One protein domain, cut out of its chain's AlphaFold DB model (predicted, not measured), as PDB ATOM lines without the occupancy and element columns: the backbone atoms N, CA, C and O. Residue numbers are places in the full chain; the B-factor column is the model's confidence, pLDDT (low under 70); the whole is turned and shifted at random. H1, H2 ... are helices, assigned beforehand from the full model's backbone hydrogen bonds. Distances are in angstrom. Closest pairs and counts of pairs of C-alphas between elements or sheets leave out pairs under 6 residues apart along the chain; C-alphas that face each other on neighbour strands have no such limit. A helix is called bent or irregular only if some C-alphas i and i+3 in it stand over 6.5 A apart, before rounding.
ATOM      1  N   HIS A 216     183.956 145.875 176.095       53.47
ATOM      2  CA  HIS A 216     183.147 144.755 176.578       53.47
ATOM      3  C   HIS A 216     183.400 144.408 178.052       53.47
ATOM      4  O   HIS A 216     182.568 143.722 178.629       53.47
ATOM      5  N   ASN A 217     184.459 144.935 178.682       50.59
ATOM      6  CA  ASN A 217     184.676 144.801 180.131       50.59
ATOM      7  C   ASN A 217     183.646 145.590 180.956       50.59
ATOM      8  O   ASN A 217     183.578 145.433 182.168       50.59
ATOM      9  N   PHE A 218     182.853 146.448 180.309       48.53
ATOM     10  CA  PHE A 218     181.775 147.188 180.955       48.53
ATOM     11  C   PHE A 218     180.429 146.455 180.900       48.53
ATOM     12  O   PHE A 218     179.511 146.807 181.628       48.53
ATOM     13  N   ILE A 219     180.285 145.437 180.045       48.06
ATOM     14  CA  ILE A 219     179.039 144.675 179.957       48.06
ATOM     15  C   ILE A 219     179.041 143.650 181.086       48.06
ATOM     16  O   ILE A 219     179.894 142.761 181.110       48.06
ATOM     17  N   ARG A 220     178.069 143.763 181.998       46.06
ATOM     18  CA  ARG A 220     177.879 142.821 183.099       46.06
ATOM     19  C   ARG A 220     177.800 141.393 182.563       46.06
ATOM     20  O   ARG A 220     176.849 141.015 181.878       46.06
ATOM     21  N   CYS A 221     178.813 140.605 182.883       49.28
ATOM     22  CA  CYS A 221     178.908 139.201 182.529       49.28
ATOM     23  C   CYS A 221     178.986 138.446 183.852       49.28
ATOM     24  O   CYS A 221     179.906 138.698 184.625       49.28
ATOM     25  N   THR A 222     178.051 137.524 184.103       46.09
ATOM     26  CA  THR A 222     177.826 136.784 185.373       46.09
ATOM     27  C   THR A 222     179.012 135.933 185.863       46.09
ATOM     28  O   THR A 222     178.883 135.106 186.758       46.09
ATOM     29  N   TYR A 223     180.175 136.092 185.240       50.81
ATOM     30  CA  TYR A 223     181.343 135.228 185.308       50.81
ATOM     31  C   TYR A 223     182.624 136.002 185.638       50.81
ATOM     32  O   TYR A 223     183.603 135.391 186.046       50.81
ATOM     33  N   GLY A 224     182.650 137.329 185.475       50.19
ATOM     34  CA  GLY A 224     183.898 138.090 185.557       50.19
ATOM     35  C   GLY A 224     184.400 138.384 186.969       50.19
ATOM     36  O   GLY A 224     185.448 139.005 187.089       50.19
ATOM     37  N   GLY A 225     183.635 138.073 188.027       52.31
ATOM     38  CA  GLY A 225     183.910 138.596 189.379       52.31
ATOM     39  C   GLY A 225     183.962 140.135 189.440       52.31
ATOM     40  O   GLY A 225     184.296 140.713 190.466       52.31
ATOM     41  N   MET A 226     183.630 140.807 188.331       47.06
ATOM     42  CA  MET A 226     183.703 142.252 188.137       47.06
ATOM     43  C   MET A 226     182.442 142.971 188.600       47.06
ATOM     44  O   MET A 226     182.433 144.204 188.593       47.06
ATOM     45  N   ASP A 227     181.426 142.223 189.038       51.62
ATOM     46  CA  ASP A 227     180.163 142.742 189.567       51.62
ATOM     47  C   ASP A 227     180.397 143.741 190.725       51.62
ATOM     48  O   ASP A 227     179.579 144.632 190.954       51.62
ATOM     49  N   ASP A 228     181.561 143.672 191.388       56.06
ATOM     50  CA  ASP A 228     181.937 144.565 192.485       56.06
ATOM     51  C   ASP A 228     182.958 145.662 192.161       56.06
ATOM     52  O   ASP A 228     183.196 146.526 193.013       56.06
ATOM     53  N   THR A 229     183.512 145.725 190.944       64.38
ATOM     54  CA  THR A 229     184.451 146.812 190.623       64.38
ATOM     55  C   THR A 229     183.720 148.167 190.624       64.38
ATOM     56  O   THR A 229     182.632 148.295 190.047       64.38
ATOM     57  N   PRO A 230     184.303 149.237 191.205       70.12
ATOM     58  CA  PRO A 230     183.683 150.566 191.208       70.12
ATOM     59  C   PRO A 230     183.379 151.109 189.806       70.12
ATOM     60  O   PRO A 230     182.553 152.006 189.647       70.12
ATOM     61  N   ILE A 231     184.074 150.609 188.782       64.50
ATOM     62  CA  ILE A 231     183.878 150.988 187.383       64.50
ATOM     63  C   ILE A 231     182.654 150.276 186.793       64.50
ATOM     64  O   ILE A 231     181.819 150.950 186.194       64.50
ATOM     65  N   ALA A 232     182.491 148.965 187.014       63.84
ATOM     66  CA  ALA A 232     181.308 148.227 186.563       63.84
ATOM     67  C   ALA A 232     180.026 148.773 187.208       63.84
ATOM     68  O   ALA A 232     179.064 149.058 186.502       63.84
ATOM     69  N   LYS A 233     180.043 149.058 188.520       74.25
ATOM     70  CA  LYS A 233     178.907 149.683 189.229       74.25
ATOM     71  C   LYS A 233     178.534 151.055 188.658       74.25
ATOM     72  O   LYS A 233     177.352 151.367 188.504       74.25
ATOM     73  N   ARG A 234     179.533 151.889 188.336       78.31
ATOM     74  CA  ARG A 234     179.315 153.200 187.700       78.31
ATOM     75  C   ARG A 234     178.743 153.053 186.289       78.31
ATOM     76  O   ARG A 234     177.813 153.778 185.950       78.31
ATOM     77  N   PHE A 235     179.254 152.111 185.500       71.88
ATOM     78  CA  PHE A 235     178.745 151.840 184.159       71.88
ATOM     79  C   PHE A 235     177.308 151.307 184.180       71.88
ATOM     80  O   PHE A 235     176.457 151.855 183.486       71.88
ATOM     81  N   ASP A 236     177.001 150.332 185.039       72.19
ATOM     82  CA  ASP A 236     175.644 149.805 185.218       72.19
ATOM     83  C   ASP A 236     174.665 150.911 185.624       72.19
ATOM     84  O   ASP A 236     173.570 151.009 185.072       72.19
ATOM     85  N   LYS A 237     175.062 151.799 186.547       81.88
ATOM     86  CA  LYS A 237     174.248 152.963 186.924       81.88
ATOM     87  C   LYS A 237     173.957 153.861 185.718       81.88
ATOM     88  O   LYS A 237     172.816 154.293 185.557       81.88
ATOM     89  N   LEU A 238     174.957 154.134 184.877       80.94
ATOM     90  CA  LEU A 238     174.790 154.942 183.665       80.94
ATOM     91  C   LEU A 238     173.873 154.253 182.646       80.94
ATOM     92  O   LEU A 238     172.931 154.879 182.169       80.94
ATOM     93  N   CYS A 239     174.083 152.965 182.366       78.94
ATOM     94  CA  CYS A 239     173.239 152.196 181.452       78.94
ATOM     95  C   CYS A 239     171.786 152.121 181.927       78.94
ATOM     96  O   CYS A 239     170.878 152.388 181.142       78.94
ATOM     97  N   ASN A 240     171.560 151.837 183.211       82.75
ATOM     98  CA  ASN A 240     170.217 151.795 183.791       82.75
ATOM     99  C   ASN A 240     169.533 153.167 183.763       82.75
ATOM    100  O   ASN A 240     168.330 153.241 183.551       82.75
ATOM    101  N   SER A 241     170.290 154.255 183.938       86.81
ATOM    102  CA  SER A 241     169.747 155.619 183.839       86.81
ATOM    103  C   SER A 241     169.434 156.017 182.395       86.81
ATOM    104  O   SER A 241     168.521 156.801 182.155       86.81
ATOM    105  N   PHE A 242     170.182 155.483 181.427       87.69
ATOM    106  CA  PHE A 242     169.973 155.757 180.009       87.69
ATOM    107  C   PHE A 242     168.834 154.923 179.405       87.69
ATOM    108  O   PHE A 242     168.201 155.368 178.451       87.69
ATOM    109  N   TYR A 243     168.529 153.749 179.960       84.62
ATOM    110  CA  TYR A 243     167.515 152.840 179.415       84.62
ATOM    111  C   TYR A 243     166.133 153.497 179.210       84.62
ATOM    112  O   TYR A 243     165.614 153.418 178.098       84.62
ATOM    113  N   PRO A 244     165.572 154.248 180.183       88.56
ATOM    114  CA  PRO A 244     164.301 154.953 179.985       88.56
ATOM    115  C   PRO A 244     164.380 156.046 178.910       88.56
ATOM    116  O   PRO A 244     163.417 156.301 178.193       88.56
ATOM    117  N   VAL A 245     165.540 156.698 178.769       88.75
ATOM    118  CA  VAL A 245     165.763 157.721 177.734       88.75
ATOM    119  C   VAL A 245     165.791 157.078 176.349       88.75
ATOM    120  O   VAL A 245     165.228 157.628 175.406       88.75
ATOM    121  N   ALA A 246     166.408 155.901 176.230       86.81
ATOM    122  CA  ALA A 246     166.415 155.121 175.001       86.81
ATOM    123  C   ALA A 246     165.005 154.649 174.614       86.81
ATOM    124  O   ALA A 246     164.650 154.735 173.441       86.81
ATOM    125  N   GLU A 247     164.190 154.218 175.583       85.50
ATOM    126  CA  GLU A 247     162.782 153.864 175.348       85.50
ATOM    127  C   GLU A 247     161.983 155.049 174.787       85.50
ATOM    128  O   GLU A 247     161.268 154.890 173.802       85.50
ATOM    129  N   LEU A 248     162.158 156.254 175.344       86.00
ATOM    130  CA  LEU A 248     161.514 157.471 174.828       86.00
ATOM    131  C   LEU A 248     162.034 157.867 173.438       86.00
ATOM    132  O   LEU A 248     161.257 158.280 172.576       86.00
ATOM    133  N   GLY A 249     163.341 157.728 173.202       84.94
ATOM    134  CA  GLY A 249     163.963 158.014 171.909       84.94
ATOM    135  C   GLY A 249     163.530 157.056 170.798       84.94
ATOM    136  O   GLY A 249     163.467 157.464 169.644       84.94
ATOM    137  N   ALA A 250     163.173 155.814 171.134       87.06
ATOM    138  CA  ALA A 250     162.752 154.792 170.174       87.06
ATOM    139  C   ALA A 250     161.331 155.001 169.610       87.06
ATOM    140  O   ALA A 250     160.917 154.275 168.710       87.06
ATOM    141  N   MET A 251     160.578 155.980 170.123       84.94
ATOM    142  CA  MET A 251     159.173 156.193 169.757       84.94
ATOM    143  C   MET A 251     158.969 156.838 168.375       84.94
ATOM    144  O   MET A 251     157.865 156.781 167.839       84.94
ATOM    145  N   SER A 252     159.993 157.475 167.797       91.94
ATOM    146  CA  SER A 252     159.953 158.036 166.437       91.94
ATOM    147  C   SER A 252     161.360 158.187 165.860       91.94
ATOM    148  O   SER A 252     162.318 158.368 166.614       91.94
ATOM    149  N   ASP A 253     161.478 158.183 164.532       86.56
ATOM    150  CA  ASP A 253     162.766 158.367 163.851       86.56
ATOM    151  C   ASP A 253     163.395 159.732 164.170       86.56
ATOM    152  O   ASP A 253     164.594 159.815 164.433       86.56
ATOM    153  N   ASP A 254     162.588 160.794 164.256       88.00
ATOM    154  CA  ASP A 254     163.067 162.140 164.598       88.00
ATOM    155  C   ASP A 254     163.626 162.211 166.029       88.00
ATOM    156  O   ASP A 254     164.681 162.805 166.272       88.00
ATOM    157  N   SER A 255     162.957 161.559 166.988       85.81
ATOM    158  CA  SER A 255     163.428 161.495 168.379       85.81
ATOM    159  C   SER A 255     164.677 160.625 168.517       85.81
ATOM    160  O   SER A 255     165.588 160.976 169.270       85.81
ATOM    161  N   CYS A 256     164.749 159.527 167.761       82.75
ATOM    162  CA  CYS A 256     165.905 158.638 167.712       82.75
ATOM    163  C   CYS A 256     167.136 159.378 167.172       82.75
ATOM    164  O   CYS A 256     168.181 159.408 167.824       82.75
ATOM    165  N   ASN A 257     166.989 160.061 166.033       84.81
ATOM    166  CA  ASN A 257     168.061 160.837 165.416       84.81
ATOM    167  C   ASN A 257     168.522 161.991 166.319       84.81
ATOM    168  O   ASN A 257     169.724 162.154 166.534       84.81
ATOM    169  N   SER A 258     167.593 162.726 166.941       89.81
ATOM    170  CA  SER A 258     167.945 163.788 167.898       89.81
ATOM    171  C   SER A 258     168.686 163.251 169.130       89.81
ATOM    172  O   SER A 258     169.639 163.874 169.608       89.81
ATOM    173  N   LEU A 259     168.281 162.090 169.655       88.12
ATOM    174  CA  LEU A 259     168.971 161.446 170.771       88.12
ATOM    175  C   LEU A 259     170.387 160.996 170.382       88.12
ATOM    176  O   LEU A 259     171.320 161.198 171.160       88.12
ATOM    177  N   ILE A 260     170.568 160.434 169.183       84.38
ATOM    178  CA  ILE A 260     171.885 160.045 168.661       84.38
ATOM    179  C   ILE A 260     172.808 161.262 168.559       84.38
ATOM    180  O   ILE A 260     173.944 161.190 169.029       84.38
ATOM    181  N   GLU A 261     172.337 162.386 168.015       85.69
ATOM    182  CA  GLU A 261     173.149 163.607 167.922       85.69
ATOM    183  C   GLU A 261     173.598 164.106 169.298       85.69
ATOM    184  O   GLU A 261     174.783 164.369 169.509       85.69
ATOM    185  N   LYS A 262     172.688 164.143 170.280       88.94
ATOM    186  CA  LYS A 262     173.026 164.537 171.659       88.94
ATOM    187  C   LYS A 262     174.058 163.602 172.298       88.94
ATOM    188  O   LYS A 262     174.960 164.069 172.993       88.94
ATOM    189  N   LEU A 263     173.964 162.295 172.050       85.56
ATOM    190  CA  LEU A 263     174.947 161.321 172.536       85.56
ATOM    191  C   LEU A 263     176.321 161.496 171.885       85.56
ATOM    192  O   LEU A 263     177.340 161.286 172.546       85.56
ATOM    193  N   LEU A 264     176.370 161.875 170.606       77.50
ATOM    194  CA  LEU A 264     177.626 162.171 169.919       77.50
ATOM    195  C   LEU A 264     178.311 163.403 170.519       77.50
ATOM    196  O   LEU A 264     179.516 163.345 170.767       77.50
ATOM    197  N   THR A 265     177.559 164.460 170.837       86.25
ATOM    198  CA  THR A 265     178.094 165.645 171.529       86.25
ATOM    199  C   THR A 265     178.648 165.286 172.909       86.25
ATOM    200  O   THR A 265     179.814 165.558 173.190       86.25
ATOM    201  N   LEU A 266     177.876 164.563 173.730       84.12
ATOM    202  CA  LEU A 266     178.323 164.108 175.055       84.12
ATOM    203  C   LEU A 266     179.581 163.231 174.979       84.12
ATOM    204  O   LEU A 266     180.475 163.320 175.821       84.12
ATOM    205  N   LYS A 267     179.685 162.379 173.955       77.19
ATOM    206  CA  LYS A 267     180.871 161.546 173.737       77.19
ATOM    207  C   LYS A 267     182.121 162.389 173.486       77.19
ATOM    208  O   LYS A 267     183.194 162.008 173.957       77.19
ATOM    209  N   ILE A 268     182.006 163.488 172.741       78.62
ATOM    210  CA  ILE A 268     183.123 164.402 172.470       78.62
ATOM    211  C   ILE A 268     183.549 165.091 173.772       78.62
ATOM    212  O   ILE A 268     184.722 165.010 174.130       78.62
ATOM    213  N   GLU A 269     182.602 165.650 174.528       83.12
ATOM    214  CA  GLU A 269     182.862 166.340 175.802       83.12
ATOM    215  C   GLU A 269     183.609 165.455 176.816       83.12
ATOM    216  O   GLU A 269     184.634 165.851 177.375       83.12
ATOM    217  N   TYR A 270     183.161 164.210 177.005       70.19
ATOM    218  CA  TYR A 270     183.813 163.274 177.929       70.19
ATOM    219  C   TYR A 270     185.142 162.708 177.407       70.19
ATOM    220  O   TYR A 270     185.984 162.299 178.207       70.19
ATOM    221  N   SER A 271     185.359 162.689 176.087       69.31
ATOM    222  CA  SER A 271     186.650 162.282 175.510       69.31
ATOM    223  C   SER A 271     187.721 163.361 175.697       69.31
ATOM    224  O   SER A 271     188.893 163.029 175.851       69.31
ATOM    225  N   SER A 272     187.330 164.638 175.724       56.88
ATOM    226  CA  SER A 272     188.234 165.767 175.970       56.88
ATOM    227  C   SER A 272     188.670 165.876 177.437       56.88
ATOM    228  O   SER A 272     189.818 166.222 177.706       56.88
TER     229      SER A 272
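AT A GLANCE: This is residues 216 to 272 of the 365 residues of the protein "Protein FAR1-RELATED SEQUENCE" of Hordeum vulgare subsp. vulgare (UniProt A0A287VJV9). Two long helices, H1 then H2, meet at one corner and make a narrow V, with a loop of residues 216 to 229 at the far end of H1. Residues 261 to 272, which belong to H2, stick out free. The printed part has 57 residues, is all helix and has no named strand. It is loose, with a radius of gyration of the C-alphas of 13.9 A and spans of 40 by 28 by 16 A.

HOW THE PARTS SIT: After residues 216 to 229, H1, residues 230 to 249, has a kink of 30 degrees near residue 243. H1 is only just irregular: C-alphas 241 and 244 are 6.7 A apart. H2, residues 253 to 272, follows by a tight link. H1 and H2 touch only at the corner, through residues 248 to 249 and 255 to 259 alone; their closest C-alphas, of Gly 249 and Cys 256, are 4.7 A apart. They run opposite ways at a shallow tilt of 27 degrees. In H2 every O i to N i+4 pair is within hydrogen-bond range, in H1 14 of 16.

IN THESE COORDINATES: H1 is 28.6 A long from C-alpha 230 at (183.683, 150.566, 191.208). H2 is 29.2 A long and ends at C-alpha 272, (188.234, 165.767, 175.970).

THE WHOLE: The C-alphas farthest apart, of Gly 225 and Asp 254, are 40.0 A apart. The printed part has no cut. The pLDDT is under 70 at residues 216 to 229, 231 to 232 and 271 to 272.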